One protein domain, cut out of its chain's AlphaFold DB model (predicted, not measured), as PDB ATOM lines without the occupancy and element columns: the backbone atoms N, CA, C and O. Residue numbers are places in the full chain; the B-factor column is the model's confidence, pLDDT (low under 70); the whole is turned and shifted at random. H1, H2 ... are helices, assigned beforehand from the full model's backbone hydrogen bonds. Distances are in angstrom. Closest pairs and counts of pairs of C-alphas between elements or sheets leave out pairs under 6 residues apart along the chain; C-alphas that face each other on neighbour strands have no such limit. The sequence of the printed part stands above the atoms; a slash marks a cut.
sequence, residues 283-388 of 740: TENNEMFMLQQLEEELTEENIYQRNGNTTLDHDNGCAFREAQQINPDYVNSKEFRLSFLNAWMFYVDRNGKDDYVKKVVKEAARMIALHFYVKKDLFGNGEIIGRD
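Overview. This is residues 283 to 388 of the 740 residues of an uncharacterized protein of Fragilariopsis cylindrus CCMP1102 (UniProt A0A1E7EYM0). One long helix, H6, runs through the whole length of this small helical domain, with H1 packed on its first half, H3 crossing its second half nearly at right angles, and H5 packed on residues 360 to 368 of it. The short H2 folds against the beginning of H3 as a hairpin whose turn, residues 306 to 311, sticks out, while the small H4 and H7 sit by the other end of H3. The printed part has 106 residues with seven named helices, H1 to H7 in order along the chain, and no named strand; the class is all helix. It is compact, with a radius of gyration of the C-alphas of 13.9 A and spans of 40 by 32 by 21 A.

Along the chain. H1, residues 283 to 297, begins with C-alpha 283 at (-3.186, -37.700, -25.568) and is 20.5 A long from first to last C-alpha. H2 follows at residues 300 to 305, and H3, residues 312 to 326, is 21.9 A long. H4 is residues 328 to 331, and H5, residues 334 to 345, is 16.0 A long. H6, residues 353 to 379, is 39.2 A long and ends with C-alpha 379 at (29.719, -30.015, -36.669). H7, residues 383 to 386, ends with C-alpha 386 at (20.193, -33.784, -41.071).

Arrangement. H3 and H6 are the hubs, touching four other helices each. They touch each other, about perpendicular at 80 degrees; the closest C-alphas are those of Asn 316 and Tyr 373, 5.0 A apart. H6 touches H1 with residues 357 to 365 alone, at a steep tilt of 61 degrees, the same way, the closest C-alphas being those of Leu 294 and Val 361 at 5.4 A. H5 touches H6 at a steep tilt of 62 degrees, opposite ways, with the C-alphas of Phe 340 and Ala 364 closest at 5.2 A. H2 and H3 form a helical hairpin at a shallow tilt of 6 degrees; the closest C-alphas are those of Ile 303 and Gly 317, 6.3 A apart. H7 touches H3, with the C-alphas of Ala 323 and Gly 386 closest at 4.5 A. H3 and H4 only just touch, and only at the corner, with 3 pairs of C-alphas within 8 A, Gln 324 and Val 331 closest at 5.6 A. H1 and H3 are apart. Each O i to N i+4 pair is within hydrogen-bond range in H1, H2 and H3, against 7 of 8 in H5 and 21 of 23 in H6; H4 and H7 are too short for such a pair.

Size, cuts and confidence. The C-alphas farthest apart, those of Asn 351 and Gly 382, are 42.3 A from each other. The printed part has no cut and no long link. Residues 306 to 311 and 350 to 355, of which 353 to 355 belong to H6, stand free. The mean pLDDT of the printed part is 86.0; residue 283, residues 304 to 316 and residue 353 are under 70.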
ATOM      1  N   THR A 283      -4.570 -37.972 -25.143       67.56
ATOM      2  CA  THR A 283      -3.186 -37.700 -25.568       67.56
ATOM      3  C   THR A 283      -3.000 -37.709 -27.079       67.56
ATOM      4  O   THR A 283      -2.448 -36.750 -27.602       67.56
ATOM      5  N   GLU A 284      -3.517 -38.702 -27.803       74.81
ATOM      6  CA  GLU A 284      -3.210 -38.833 -29.235       74.81
ATOM      7  C   GLU A 284      -3.824 -37.711 -30.094       74.81
ATOM      8  O   GLU A 284      -3.151 -37.133 -30.949       74.81
ATOM      9  N   ASN A 285      -5.078 -37.330 -29.822       78.25
ATOM     10  CA  ASN A 285      -5.725 -36.221 -30.532       78.25
ATOM     11  C   ASN A 285      -5.052 -34.876 -30.218       78.25
ATOM     12  O   ASN A 285      -4.895 -34.043 -31.109       78.25
ATOM     13  N   ASN A 286      -4.619 -34.678 -28.969       85.62
ATOM     14  CA  ASN A 286      -3.899 -33.470 -28.573       85.62
ATOM     15  C   ASN A 286      -2.494 -33.417 -29.187       85.62
ATOM     16  O   ASN A 286      -2.062 -32.354 -29.614       85.62
ATOM     17  N   GLU A 287      -1.789 -34.548 -29.263       89.94
ATOM     18  CA  GLU A 287      -0.470 -34.650 -29.896       89.94
ATOM     19  C   GLU A 287      -0.530 -34.294 -31.380       89.94
ATOM     20  O   GLU A 287       0.272 -33.489 -31.846       89.94
ATOM     21  N   MET A 288      -1.500 -34.841 -32.116       91.88
ATOM     22  CA  MET A 288      -1.659 -34.533 -33.539       91.88
ATOM     23  C   MET A 288      -2.013 -33.058 -33.767       91.88
ATOM     24  O   MET A 288      -1.464 -32.435 -34.672       91.88
ATOM     25  N   PHE A 289      -2.861 -32.478 -32.910       93.19
ATOM     26  CA  PHE A 289      -3.157 -31.046 -32.940       93.19
ATOM     27  C   PHE A 289      -1.910 -30.191 -32.664       93.19
ATOM     28  O   PHE A 289      -1.630 -29.260 -33.412       93.19
ATOM     29  N   MET A 290      -1.122 -30.522 -31.635       93.44
ATOM     30  CA  MET A 290       0.119 -29.805 -31.320       93.44
ATOM     31  C   MET A 290       1.165 -29.928 -32.430       93.44
ATOM     32  O   MET A 290       1.861 -28.959 -32.708       93.44
ATOM     33  N   LEU A 291       1.268 -31.088 -33.081       95.69
ATOM     34  CA  LEU A 291       2.157 -31.283 -34.228       95.69
ATOM     35  C   LEU A 291       1.747 -30.422 -35.423       95.69
ATOM     36  O   LEU A 291       2.616 -29.831 -36.054       95.69
ATOM     37  N   GLN A 292       0.447 -30.321 -35.705       95.75
ATOM     38  CA  GLN A 292      -0.054 -29.441 -36.760       95.75
ATOM     39  C   GLN A 292       0.261 -27.970 -36.446       95.75
ATOM     40  O   GLN A 292       0.788 -27.258 -37.293       95.75
ATOM     41  N   GLN A 293       0.009 -27.526 -35.214       95.12
ATOM     42  CA  GLN A 293       0.349 -26.164 -34.786       95.12
ATOM     43  C   GLN A 293       1.864 -25.909 -34.848       95.12
ATOM     44  O   GLN A 293       2.309 -24.831 -35.228       95.12
ATOM     45  N   LEU A 294       2.678 -26.917 -34.520       95.94
ATOM     46  CA  LEU A 294       4.132 -26.836 -34.626       95.94
ATOM     47  C   LEU A 294       4.601 -26.683 -36.075       95.94
ATOM     48  O   LEU A 294       5.578 -25.985 -36.321       95.94
ATOM     49  N   GLU A 295       3.917 -27.300 -37.038       95.19
ATOM     50  CA  GLU A 295       4.198 -27.089 -38.463       95.19
ATOM     51  C   GLU A 295       3.941 -25.653 -38.900       95.19
ATOM     52  O   GLU A 295       4.749 -25.092 -39.639       95.19
ATOM     53  N   GLU A 296       2.849 -25.060 -38.421       94.19
ATOM     54  CA  GLU A 296       2.507 -23.663 -38.687       94.19
ATOM     55  C   GLU A 296       3.546 -22.714 -38.061       94.19
ATOM     56  O   GLU A 296       4.006 -21.771 -38.711       94.19
ATOM     57  N   GLU A 297       4.004 -23.000 -36.838       93.81
ATOM     58  CA  GLU A 297       5.034 -22.200 -36.156       93.81
ATOM     59  C   GLU A 297       6.449 -22.368 -36.735       93.81
ATOM     60  O   GLU A 297       7.255 -21.444 -36.672       93.81
ATOM     61  N   LEU A 298       6.766 -23.508 -37.359       93.38
ATOM     62  CA  LEU A 298       8.060 -23.738 -38.021       93.38
ATOM     63  C   LEU A 298       8.152 -23.125 -39.435       93.38
ATOM     64  O   LEU A 298       9.130 -23.358 -40.156       93.38
ATOM     65  N   THR A 299       7.154 -22.347 -39.862       88.31
ATOM     66  CA  THR A 299       7.209 -21.603 -41.129       88.31
ATOM     67  C   THR A 299       8.225 -20.452 -41.061       88.31
ATOM     68  O   THR A 299       8.496 -19.902 -39.996       88.31
ATOM     69  N   GLU A 300       8.813 -20.074 -42.207       70.69
ATOM     70  CA  GLU A 300       9.868 -19.038 -42.257       70.69
ATOM     71  C   GLU A 300       9.413 -17.723 -41.631       70.69
ATOM     72  O   GLU A 300      10.156 -17.091 -40.888       70.69
ATOM     73  N   GLU A 301       8.175 -17.329 -41.911       71.94
ATOM     74  CA  GLU A 301       7.624 -16.067 -41.441       71.94
ATOM     75  C   GLU A 301       7.604 -15.997 -39.907       71.94
ATOM     76  O   GLU A 301       8.059 -15.007 -39.335       71.94
ATOM     77  N   ASN A 302       7.205 -17.081 -39.240       78.56
ATOM     78  CA  ASN A 302       7.093 -17.131 -37.782       78.56
ATOM     79  C   ASN A 302       8.448 -17.265 -37.078       78.56
ATOM     80  O   ASN A 302       8.647 -16.677 -36.012       78.56
ATOM     81  N   ILE A 303       9.409 -17.972 -37.684       76.19
ATOM     82  CA  ILE A 303      10.765 -18.085 -37.130       76.19
ATOM     83  C   ILE A 303      11.486 -16.724 -37.176       76.19
ATOM     84  O   ILE A 303      12.155 -16.365 -36.209       76.19
ATOM     85  N   TYR A 304      11.331 -15.943 -38.255       67.00
ATOM     86  CA  TYR A 304      12.046 -14.668 -38.427       67.00
ATOM     87  C   TYR A 304      11.339 -13.445 -37.820       67.00
ATOM     88  O   TYR A 304      12.015 -12.539 -37.336       67.00
ATOM     89  N   GLN A 305      10.001 -13.369 -37.834       59.34
ATOM     90  CA  GLN A 305       9.275 -12.167 -37.374       59.34
ATOM     91  C   GLN A 305       9.356 -11.927 -35.863       59.34
ATOM     92  O   GLN A 305       9.021 -10.843 -35.385       59.34
ATOM     93  N   ARG A 306       9.790 -12.924 -35.094       60.16
ATOM     94  CA  ARG A 306       9.647 -12.917 -33.642       60.16
ATOM     95  C   ARG A 306      10.669 -12.042 -32.909       60.16
ATOM     96  O   ARG A 306      10.361 -11.550 -31.827       60.16
ATOM     97  N   ASN A 307      11.838 -11.783 -33.496       54.81
ATOM     98  CA  ASN A 307      12.990 -11.272 -32.745       54.81
ATOM     99  C   ASN A 307      13.545  -9.985 -33.355       54.81
ATOM    100  O   ASN A 307      14.645  -9.956 -33.899       54.81
ATOM    101  N   GLY A 308      12.759  -8.912 -33.278       47.56
ATOM    102  CA  GLY A 308      12.979  -7.640 -33.967       47.56
ATOM    103  C   GLY A 308      14.277  -6.858 -33.701       47.56
ATOM    104  O   GLY A 308      14.206  -5.640 -33.845       47.56
ATOM    105  N   ASN A 309      15.426  -7.461 -33.336       45.28
ATOM    106  CA  ASN A 309      16.735  -6.793 -33.450       45.28
ATOM    107  C   ASN A 309      18.045  -7.620 -33.330       45.28
ATOM    108  O   ASN A 309      19.098  -6.986 -33.278       45.28
ATOM    109  N   THR A 310      18.076  -8.960 -33.322       53.75
ATOM    110  CA  THR A 310      19.345  -9.710 -33.105       53.75
ATOM    111  C   THR A 310      19.801 -10.544 -34.308       53.75
ATOM    112  O   THR A 310      19.067 -11.357 -34.859       53.75
ATOM    113  N   THR A 311      21.062 -10.357 -34.718       54.97
ATOM    114  CA  THR A 311      21.737 -11.070 -35.823       54.97
ATOM    115  C   THR A 311      21.829 -12.582 -35.610       54.97
ATOM    116  O   THR A 311      21.824 -13.323 -36.592       54.97
ATOM    117  N   LEU A 312      21.842 -13.048 -34.353       55.19
ATOM    118  CA  LEU A 312      21.865 -14.473 -33.996       55.19
ATOM    119  C   LEU A 312      20.679 -15.266 -34.580       55.19
ATOM    120  O   LEU A 312      20.794 -16.460 -34.849       55.19
ATOM    121  N   ASP A 313      19.540 -14.613 -34.805       59.53
ATOM    122  CA  ASP A 313      18.297 -15.305 -35.153       59.53
ATOM    123  C   ASP A 313      18.159 -15.618 -36.637       59.53
ATOM    124  O   ASP A 313      17.499 -16.592 -37.014       59.53
ATOM    125  N   HIS A 314      18.841 -14.847 -37.485       63.91
ATOM    126  CA  HIS A 314      18.879 -15.143 -38.910       63.91
ATOM    127  C   HIS A 314      19.584 -16.486 -39.175       63.91
ATOM    128  O   HIS A 314      19.148 -17.286 -40.010       63.91
ATOM    129  N   ASP A 315      20.642 -16.774 -38.418       69.75
ATOM    130  CA  ASP A 315      21.434 -17.991 -38.589       69.75
ATOM    131  C   ASP A 315      20.734 -19.231 -38.008       69.75
ATOM    132  O   ASP A 315      20.847 -20.322 -38.579       69.75
ATOM    133  N   ASN A 316      19.930 -19.061 -36.950       68.69
ATOM    134  CA  ASN A 316      19.116 -20.127 -36.356       68.69
ATOM    135  C   ASN A 316      18.116 -20.722 -37.360       68.69
ATOM    136  O   ASN A 316      18.080 -21.938 -37.580       68.69
ATOM    137  N   GLY A 317      17.321 -19.861 -38.009       73.44
ATOM    138  CA  GLY A 317      16.347 -20.283 -39.021       73.44
ATOM    139  C   GLY A 317      17.011 -20.933 -40.238       73.44
ATOM    140  O   GLY A 317      16.508 -21.921 -40.780       73.44
ATOM    141  N   CYS A 318      18.189 -20.439 -40.622       85.94
ATOM    142  CA  CYS A 318      18.971 -20.981 -41.728       85.94
ATOM    143  C   CYS A 318      19.420 -22.435 -41.473       85.94
ATOM    144  O   CYS A 318      19.273 -23.287 -42.351       85.94
ATOM    145  N   ALA A 319      19.901 -22.750 -40.264       92.19
ATOM    146  CA  ALA A 319      20.374 -24.092 -39.913       92.19
ATOM    147  C   ALA A 319      19.256 -25.153 -39.931       92.19
ATOM    148  O   ALA A 319      19.438 -26.237 -40.487       92.19
ATOM    149  N   PHE A 320      18.080 -24.834 -39.377       94.69
ATOM    150  CA  PHE A 320      16.908 -25.717 -39.435       94.69
ATOM    151  C   PHE A 320      16.486 -26.010 -40.880       94.69
ATOM    152  O   PHE A 320      16.249 -27.164 -41.242       94.69
ATOM    153  N   ARG A 321      16.439 -24.978 -41.730       92.44
ATOM    154  CA  ARG A 321      16.052 -25.116 -43.141       92.44
ATOM    155  C   ARG A 321      17.052 -25.937 -43.939       92.44
ATOM    156  O   ARG A 321      16.638 -26.769 -44.740       92.44
ATOM    157  N   GLU A 322      18.343 -25.741 -43.701       93.88
ATOM    158  CA  GLU A 322      19.391 -26.561 -44.306       93.88
ATOM    159  C   GLU A 322      19.229 -28.036 -43.914       93.88
ATOM    160  O   GLU A 322      19.209 -28.904 -44.786       93.88
ATOM    161  N   ALA A 323      19.010 -28.330 -42.629       95.88
ATOM    162  CA  ALA A 323      18.752 -29.695 -42.175       95.88
ATOM    163  C   ALA A 323      17.502 -30.303 -42.825       95.88
ATOM    164  O   ALA A 323      17.527 -31.461 -43.246       95.88
ATOM    165  N   GLN A 324      16.430 -29.517 -42.951       95.56
ATOM    166  CA  GLN A 324      15.182 -29.949 -43.578       95.56
ATOM    167  C   GLN A 324      15.343 -30.207 -45.084       95.56
ATOM    168  O   GLN A 324      14.718 -31.123 -45.610       95.56
ATOM    169  N   GLN A 325      16.185 -29.435 -45.776       94.81
ATOM    170  CA  GLN A 325      16.529 -29.666 -47.184       94.81
ATOM    171  C   GLN A 325      17.393 -30.917 -47.367       94.81
ATOM    172  O   GLN A 325      17.210 -31.647 -48.338       94.81
ATOM    173  N   ILE A 326      18.322 -31.164 -46.441       94.31
ATOM    174  CA  ILE A 326      19.219 -32.326 -46.475       94.31
ATOM    175  C   ILE A 326      18.451 -33.620 -46.209       94.31
ATOM    176  O   ILE A 326      18.645 -34.604 -46.919       94.31
ATOM    177  N   ASN A 327      17.601 -33.637 -45.182       96.62
ATOM    178  CA  ASN A 327      16.853 -34.827 -44.798       96.62
ATOM    179  C   ASN A 327      15.490 -34.458 -44.188       96.62
ATOM    180  O   ASN A 327      15.349 -34.387 -42.960       96.62
ATOM    181  N   PRO A 328      14.466 -34.236 -45.029       96.12
ATOM    182  CA  PRO A 328      13.140 -33.872 -44.546       96.12
ATOM    183  C   PRO A 328      12.512 -34.983 -43.702       96.12
ATOM    184  O   PRO A 328      11.782 -34.670 -42.768       96.12
ATOM    185  N   ASP A 329      12.815 -36.255 -43.972       96.25
ATOM    186  CA  ASP A 329      12.245 -37.382 -43.229       96.25
ATOM    187  C   ASP A 329      12.735 -37.401 -41.776       96.25
ATOM    188  O   ASP A 329      11.950 -37.642 -40.863       96.25
ATOM    189  N   TYR A 330      14.008 -37.071 -41.539       95.31
ATOM    190  CA  TYR A 330      14.549 -36.932 -40.185       95.31
ATOM    191  C   TYR A 330      13.921 -35.746 -39.445       95.31
ATOM    192  O   TYR A 330      13.339 -35.917 -38.370       95.31
ATOM    193  N   VAL A 331      13.995 -34.552 -40.043       96.12
ATOM    194  CA  VAL A 331      13.564 -33.291 -39.412       96.12
ATOM    195  C   VAL A 331      12.048 -33.233 -39.197       96.12
ATOM    196  O   VAL A 331      11.570 -32.652 -38.220       96.12
ATOM    197  N   ASN A 332      11.276 -33.839 -40.100       95.69
ATOM    198  CA  ASN A 332       9.818 -33.859 -40.036       95.69
ATOM    199  C   ASN A 332       9.261 -35.140 -39.403       95.69
ATOM    200  O   ASN A 332       8.040 -35.289 -39.349       95.69
ATOM    201  N   SER A 333      10.113 -36.051 -38.914       95.69
ATOM    202  CA  SER A 333       9.628 -37.256 -38.240       95.69
ATOM    203  C   SER A 333       8.766 -36.895 -37.028       95.69
ATOM    204  O   SER A 333       9.062 -35.967 -36.260       95.69
ATOM    205  N   LYS A 334       7.671 -37.645 -36.862       93.88
ATOM    206  CA  LYS A 334       6.727 -37.468 -35.755       93.88
ATOM    207  C   LYS A 334       7.458 -37.611 -34.421       93.88
ATOM    208  O   LYS A 334       7.259 -36.804 -33.519       93.88
ATOM    209  N   GLU A 335       8.331 -38.606 -34.323       90.88
ATOM    210  CA  GLU A 335       9.107 -38.944 -33.134       90.88
ATOM    211  C   GLU A 335      10.047 -37.802 -32.731       90.88
ATOM    212  O   GLU A 335      10.063 -37.406 -31.562       90.88
ATOM    213  N   PHE A 336      10.781 -37.226 -33.694       93.88
ATOM    214  CA  PHE A 336      11.664 -36.087 -33.450       93.88
ATOM    215  C   PHE A 336      10.876 -34.906 -32.888       93.88
ATOM    216  O   PHE A 336      11.166 -34.433 -31.790       93.88
ATOM    217  N   ARG A 337       9.828 -34.464 -33.585       95.00
ATOM    218  CA  ARG A 337       9.060 -33.274 -33.199       95.00
ATOM    219  C   ARG A 337       8.288 -33.451 -31.894       95.00
ATOM    220  O   ARG A 337       8.282 -32.544 -31.062       95.00
ATOM    221  N   LEU A 338       7.689 -34.627 -31.680       91.75
ATOM    222  CA  LEU A 338       7.023 -34.940 -30.415       91.75
ATOM    223  C   LEU A 338       7.987 -34.889 -29.237       91.75
ATOM    224  O   LEU A 338       7.568 -34.495 -28.154       91.75
ATOM    225  N   SER A 339       9.264 -35.238 -29.417       91.50
ATOM    226  CA  SER A 339      10.222 -35.153 -28.314       91.50
ATOM    227  C   SER A 339      10.394 -33.714 -27.799       91.50
ATOM    228  O   SER A 339      10.367 -33.502 -26.588       91.50
ATOM    229  N   PHE A 340      10.439 -32.709 -28.683       93.44
ATOM    230  CA  PHE A 340      10.514 -31.292 -28.293       93.44
ATOM    231  C   PHE A 340       9.223 -30.783 -27.650       93.44
ATOM    232  O   PHE A 340       9.279 -30.070 -26.646       93.44
ATOM    233  N   LEU A 341       8.063 -31.183 -28.179       92.25
ATOM    234  CA  LEU A 341       6.772 -30.869 -27.559       92.25
ATOM    235  C   LEU A 341       6.692 -31.465 -26.149       92.25
ATOM    236  O   LEU A 341       6.406 -30.752 -25.189       92.25
ATOM    237  N   ASN A 342       7.026 -32.747 -26.000       88.38
ATOM    238  CA  ASN A 342       7.013 -33.449 -24.718       88.38
ATOM    239  C   ASN A 342       7.969 -32.822 -23.700       88.38
ATOM    240  O   ASN A 342       7.619 -32.734 -22.518       88.38
ATOM    241  N   ALA A 343       9.139 -32.360 -24.152       88.25
ATOM    242  CA  ALA A 343      10.093 -31.665 -23.301       88.25
ATOM    243  C   ALA A 343       9.491 -30.385 -22.701       88.25
ATOM    244  O   ALA A 343       9.577 -30.176 -21.491       88.25
ATOM    245  N   TRP A 344       8.801 -29.570 -23.502       87.75
ATOM    246  CA  TRP A 344       8.221 -28.302 -23.042       87.75
ATOM    247  C   TRP A 344       6.880 -28.413 -22.342       87.75
ATOM    248  O   TRP A 344       6.616 -27.645 -21.415       87.75
ATOM    249  N   MET A 345       6.063 -29.408 -22.685       85.25
ATOM    250  CA  MET A 345       4.826 -29.699 -21.954       85.25
ATOM    251  C   MET A 345       5.062 -29.877 -20.450       85.25
ATOM    252  O   MET A 345       4.136 -29.720 -19.650       85.25
ATOM    253  N   PHE A 346       6.281 -30.246 -20.056       79.62
ATOM    254  CA  PHE A 346       6.678 -30.406 -18.666       79.62
ATOM    255  C   PHE A 346       6.950 -29.084 -17.926       79.62
ATOM    256  O   PHE A 346       6.767 -29.034 -16.700       79.62
ATOM    257  N   TYR A 347       7.377 -28.048 -18.652       80.19
ATOM    258  CA  TYR A 347       7.819 -26.764 -18.106       80.19
ATOM    259  C   TYR A 347       6.756 -25.670 -18.169       80.19
ATOM    260  O   TYR A 347       6.817 -24.753 -17.364       80.19
ATOM    261  N   VAL A 348       5.773 -25.765 -19.064       82.44
ATOM    262  CA  VAL A 348       4.695 -24.769 -19.140       82.44
ATOM    263  C   VAL A 348       3.612 -25.071 -18.094       82.44
ATOM    264  O   VAL A 348       3.197 -26.221 -17.924       82.44
ATOM    265  N   ASP A 349       3.160 -24.040 -17.379       78.94
ATOM    266  CA  ASP A 349       2.034 -24.128 -16.445       78.94
ATOM    267  C   ASP A 349       0.703 -24.295 -17.203       78.94
ATOM    268  O   ASP A 349       0.479 -23.672 -18.236       78.94
ATOM    269  N   ARG A 350      -0.198 -25.136 -16.689       79.75
ATOM    270  CA  ARG A 350      -1.517 -25.413 -17.285       79.75
ATOM    271  C   ARG A 350      -2.580 -24.371 -16.929       79.75
ATOM    272  O   ARG A 350      -3.736 -24.527 -17.337       79.75
ATOM    273  N   ASN A 351      -2.220 -23.343 -16.169       73.62
ATOM    274  CA  ASN A 351      -3.108 -22.246 -15.808       73.62
ATOM    275  C   ASN A 351      -3.477 -21.421 -17.061       73.62
ATOM    276  O   ASN A 351      -2.781 -20.492 -17.445       73.62
ATOM    277  N   GLY A 352      -4.571 -21.820 -17.727       72.38
ATOM    278  CA  GLY A 352      -5.061 -21.242 -18.987       72.38
ATOM    279  C   GLY A 352      -4.924 -22.207 -20.171       72.38
ATOM    280  O   GLY A 352      -3.886 -22.270 -20.822       72.38
ATOM    281  N   LYS A 353      -5.986 -22.971 -20.475       66.56
ATOM    282  CA  LYS A 353      -5.940 -24.056 -21.479       66.56
ATOM    283  C   LYS A 353      -5.585 -23.588 -22.894       66.56
ATOM    284  O   LYS A 353      -4.803 -24.263 -23.559       66.56
ATOM    285  N   ASP A 354      -6.143 -22.462 -23.332       73.62
ATOM    286  CA  ASP A 354      -5.982 -21.994 -24.715       73.62
ATOM    287  C   ASP A 354      -4.592 -21.386 -24.959       73.62
ATOM    288  O   ASP A 354      -4.043 -21.501 -26.054       73.62
ATOM    289  N   ASP A 355      -3.979 -20.813 -23.922       85.12
ATOM    290  CA  ASP A 355      -2.636 -20.234 -23.998       85.12
ATOM    291  C   ASP A 355      -1.530 -21.288 -23.786       85.12
ATOM    292  O   ASP A 355      -0.456 -21.201 -24.379       85.12
ATOM    293  N   TYR A 356      -1.816 -22.352 -23.023       88.12
ATOM    294  CA  TYR A 356      -0.868 -23.440 -22.758       88.12
ATOM    295  C   TYR A 356      -0.331 -24.090 -24.036       88.12
ATOM    296  O   TYR A 356       0.881 -24.191 -24.217       88.12
ATOM    297  N   VAL A 357      -1.224 -24.538 -24.929       89.56
ATOM    298  CA  VAL A 357      -0.811 -25.233 -26.159       89.56
ATOM    299  C   VAL A 357       0.029 -24.309 -27.027       89.56
ATOM    300  O   VAL A 357       1.093 -24.710 -27.495       89.56
ATOM    301  N   LYS A 358      -0.412 -23.059 -27.183       90.75
ATOM    302  CA  LYS A 358       0.310 -22.055 -27.955       90.75
ATOM    303  C   LYS A 358       1.717 -21.842 -27.395       90.75
ATOM    304  O   LYS A 358       2.671 -21.943 -28.153       90.75
ATOM    305  N   LYS A 359       1.865 -21.642 -26.080       89.88
ATOM    306  CA  LYS A 359       3.170 -21.498 -25.407       89.88
ATOM    307  C   LYS A 359       4.076 -22.715 -25.615       89.88
ATOM    308  O   LYS A 359       5.230 -22.554 -25.996       89.88
ATOM    309  N   VAL A 360       3.555 -23.930 -25.426       91.44
ATOM    310  CA  VAL A 360       4.322 -25.174 -25.625       91.44
ATOM    311  C   VAL A 360       4.818 -25.303 -27.064       91.44
ATOM    312  O   VAL A 360       5.997 -25.575 -27.280       91.44
ATOM    313  N   VAL A 361       3.934 -25.113 -28.044       93.75
ATOM    314  CA  VAL A 361       4.274 -25.224 -29.470       93.75
ATOM    315  C   VAL A 361       5.315 -24.174 -29.851       93.75
ATOM    316  O   VAL A 361       6.322 -24.488 -30.485       93.75
ATOM    317  N   LYS A 362       5.098 -22.943 -29.393       91.88
ATOM    318  CA  LYS A 362       5.950 -21.784 -29.635       91.88
ATOM    319  C   LYS A 362       7.369 -21.975 -29.073       91.88
ATOM    320  O   LYS A 362       8.338 -21.595 -29.735       91.88
ATOM    321  N   GLU A 363       7.509 -22.594 -27.900       90.75
ATOM    322  CA  GLU A 363       8.815 -22.933 -27.316       90.75
ATOM    323  C   GLU A 363       9.453 -24.176 -27.948       90.75
ATOM    324  O   GLU A 363      10.666 -24.213 -28.164       90.75
ATOM    325  N   ALA A 364       8.659 -25.177 -28.329       93.56
ATOM    326  CA  ALA A 364       9.162 -26.339 -29.055       93.56
ATOM    327  C   ALA A 364       9.754 -25.948 -30.421       93.56
ATOM    328  O   ALA A 364      10.849 -26.400 -30.756       93.56
ATOM    329  N   ALA A 365       9.088 -25.062 -31.172       94.50
ATOM    330  CA  ALA A 365       9.592 -24.533 -32.442       94.50
ATOM    331  C   ALA A 365      10.950 -23.835 -32.263       94.50
ATOM    332  O   ALA A 365      11.910 -24.114 -32.986       94.50
ATOM    333  N   ARG A 366      11.052 -22.984 -31.235       90.19
ATOM    334  CA  ARG A 366      12.280 -22.259 -30.892       90.19
ATOM    335  C   ARG A 366      13.430 -23.207 -30.551       90.19
ATOM    336  O   ARG A 366      14.553 -23.006 -31.008       90.19
ATOM    337  N   MET A 367      13.153 -24.273 -29.804       92.50
ATOM    338  CA  MET A 367      14.172 -25.265 -29.460       92.50
ATOM    339  C   MET A 367      14.588 -26.148 -30.627       92.50
ATOM    340  O   MET A 367      15.748 -26.539 -30.680       92.50
ATOM    341  N   ILE A 368      13.689 -26.443 -31.567       95.69
ATOM    342  CA  ILE A 368      14.058 -27.133 -32.808       95.69
ATOM    343  C   ILE A 368      15.023 -26.262 -33.619       95.69
ATOM    344  O   ILE A 368      16.053 -26.757 -34.077       95.69
ATOM    345  N   ALA A 369      14.747 -24.961 -33.751       93.94
ATOM    346  CA  ALA A 369      15.663 -24.038 -34.420       93.94
ATOM    347  C   ALA A 369      17.029 -23.985 -33.709       93.94
ATOM    348  O   ALA A 369      18.066 -24.173 -34.348       93.94
ATOM    349  N   LEU A 370      17.030 -23.840 -32.377       93.12
ATOM    350  CA  LEU A 370      18.252 -23.858 -31.567       93.12
ATOM    351  C   LEU A 370      19.020 -25.181 -31.692       93.12
ATOM    352  O   LEU A 370      20.246 -25.172 -31.767       93.12
ATOM    353  N   HIS A 371      18.319 -26.317 -31.733       96.19
ATOM    354  CA  HIS A 371      18.922 -27.635 -31.902       96.19
ATOM    355  C   HIS A 371      19.782 -27.681 -33.160       96.19
ATOM    356  O   HIS A 371      20.962 -28.020 -33.092       96.19
ATOM    357  N   PHE A 372      19.219 -27.303 -34.309       96.31
ATOM    358  CA  PHE A 372      19.972 -27.337 -35.560       96.31
ATOM    359  C   PHE A 372      21.044 -26.259 -35.633       96.31
ATOM    360  O   PHE A 372      22.102 -26.529 -36.195       96.31
ATOM    361  N   TYR A 373      20.830 -25.090 -35.026       94.69
ATOM    362  CA  TYR A 373      21.867 -24.068 -34.922       94.69
ATOM    363  C   TYR A 373      23.100 -24.567 -34.168       94.69
ATOM    364  O   TYR A 373      24.191 -24.584 -34.730       94.69
ATOM    365  N   VAL A 374      22.928 -25.047 -32.932       95.50
ATOM    366  CA  VAL A 374      24.048 -25.535 -32.111       95.50
ATOM    367  C   VAL A 374      24.714 -26.734 -32.781       95.50
ATOM    368  O   VAL A 374      25.936 -26.845 -32.804       95.50
ATOM    369  N   LYS A 375      23.927 -27.621 -33.397       96.69
ATOM    370  CA  LYS A 375      24.466 -28.749 -34.160       96.69
ATOM    371  C   LYS A 375      25.324 -28.284 -35.340       96.69
ATOM    372  O   LYS A 375      26.401 -28.829 -35.559       96.69
ATOM    373  N   LYS A 376      24.873 -27.277 -36.086       95.81
ATOM    374  CA  LYS A 376      25.624 -26.688 -37.199       95.81
ATOM    375  C   LYS A 376      26.897 -25.994 -36.723       95.81
ATOM    376  O   LYS A 376      27.935 -26.156 -37.351       95.81
ATOM    377  N   ASP A 377      26.835 -25.266 -35.613       94.88
ATOM    378  CA  ASP A 377      28.003 -24.614 -35.012       94.88
ATOM    379  C   ASP A 377      29.071 -25.643 -34.603       94.88
ATOM    380  O   ASP A 377      30.253 -25.501 -34.917       94.88
ATOM    381  N   LEU A 378      28.647 -26.754 -33.993       95.31
ATOM    382  CA  LEU A 378      29.562 -27.790 -33.518       95.31
ATOM    383  C   LEU A 378      30.157 -28.659 -34.634       95.31
ATOM    384  O   LEU A 378      31.334 -29.023 -34.542       95.31
ATOM    385  N   PHE A 379      29.360 -29.021 -35.645       95.88
ATOM    386  CA  PHE A 379      29.719 -30.015 -36.669       95.88
ATOM    387  C   PHE A 379      29.908 -29.433 -38.078       95.88
ATOM    388  O   PHE A 379      30.327 -30.148 -38.987       95.88
ATOM    389  N   GLY A 380      29.645 -28.141 -38.266       93.38
ATOM    390  CA  GLY A 380      29.685 -27.474 -39.560       93.38
ATOM    391  C   GLY A 380      28.489 -27.804 -40.457       93.38
ATOM    392  O   GLY A 380      27.452 -28.307 -40.023       93.38
ATOM    393  N   ASN A 381      28.647 -27.492 -41.744       90.56
ATOM    394  CA  ASN A 381      27.659 -27.802 -42.779       90.56
ATOM    395  C   ASN A 381      27.757 -29.274 -43.215       90.56
ATOM    396  O   ASN A 381      28.802 -29.910 -43.070       90.56
ATOM    397  N   GLY A 382      26.709 -29.777 -43.869       90.75
ATOM    398  CA  GLY A 382      26.708 -31.096 -44.509       90.75
ATOM    399  C   GLY A 382      25.776 -32.101 -43.842       90.75
ATOM    400  O   GLY A 382      24.924 -31.743 -43.037       90.75
ATOM    401  N   GLU A 383      25.913 -33.380 -44.192       91.44
ATOM    402  CA  GLU A 383      24.909 -34.404 -43.861       91.44
ATOM    403  C   GLU A 383      24.649 -34.591 -42.359       91.44
ATOM    404  O   GLU A 383      23.529 -34.936 -41.986       91.44
ATOM    405  N   ILE A 384      25.641 -34.326 -41.496       95.44
ATOM    406  CA  ILE A 384      25.543 -34.518 -40.040       95.44
ATOM    407  C   ILE A 384      24.394 -33.688 -39.457       95.44
ATOM    408  O   ILE A 384      23.716 -34.143 -38.536       95.44
ATOM    409  N   ILE A 385      24.113 -32.504 -40.008       95.69
ATOM    410  CA  ILE A 385      23.035 -31.654 -39.499       95.69
ATOM    411  C   ILE A 385      21.662 -32.339 -39.645       95.69
ATOM    412  O   ILE A 385      20.850 -32.275 -38.723       95.69
ATOM    413  N   GLY A 386      21.446 -33.099 -40.728       95.56
ATOM    414  CA  GLY A 386      20.193 -33.784 -41.071       95.56
ATOM    415  C   GLY A 386      20.090 -35.245 -40.606       95.56
ATOM    416  O   GLY A 386      19.228 -35.975 -41.087       95.56
ATOM    417  N   ARG A 387      20.968 -35.720 -39.716       95.12
ATOM    418  CA  ARG A 387      20.887 -37.077 -39.139       95.12
ATOM    419  C   ARG A 387      21.451 -37.127 -37.729       95.12
ATOM    420  O   ARG A 387      22.079 -36.180 -37.275       95.12
ATOM    421  N   ASP A 388      21.288 -38.235 -37.024       94.62
ATOM    422  CA  ASP A 388      21.934 -38.383 -35.719       94.62
ATOM    423  C   ASP A 388      23.461 -38.433 -35.831       94.62
ATOM    424  O   ASP A 388      24.012 -39.001 -36.782       94.62
TER     425      ASP A 388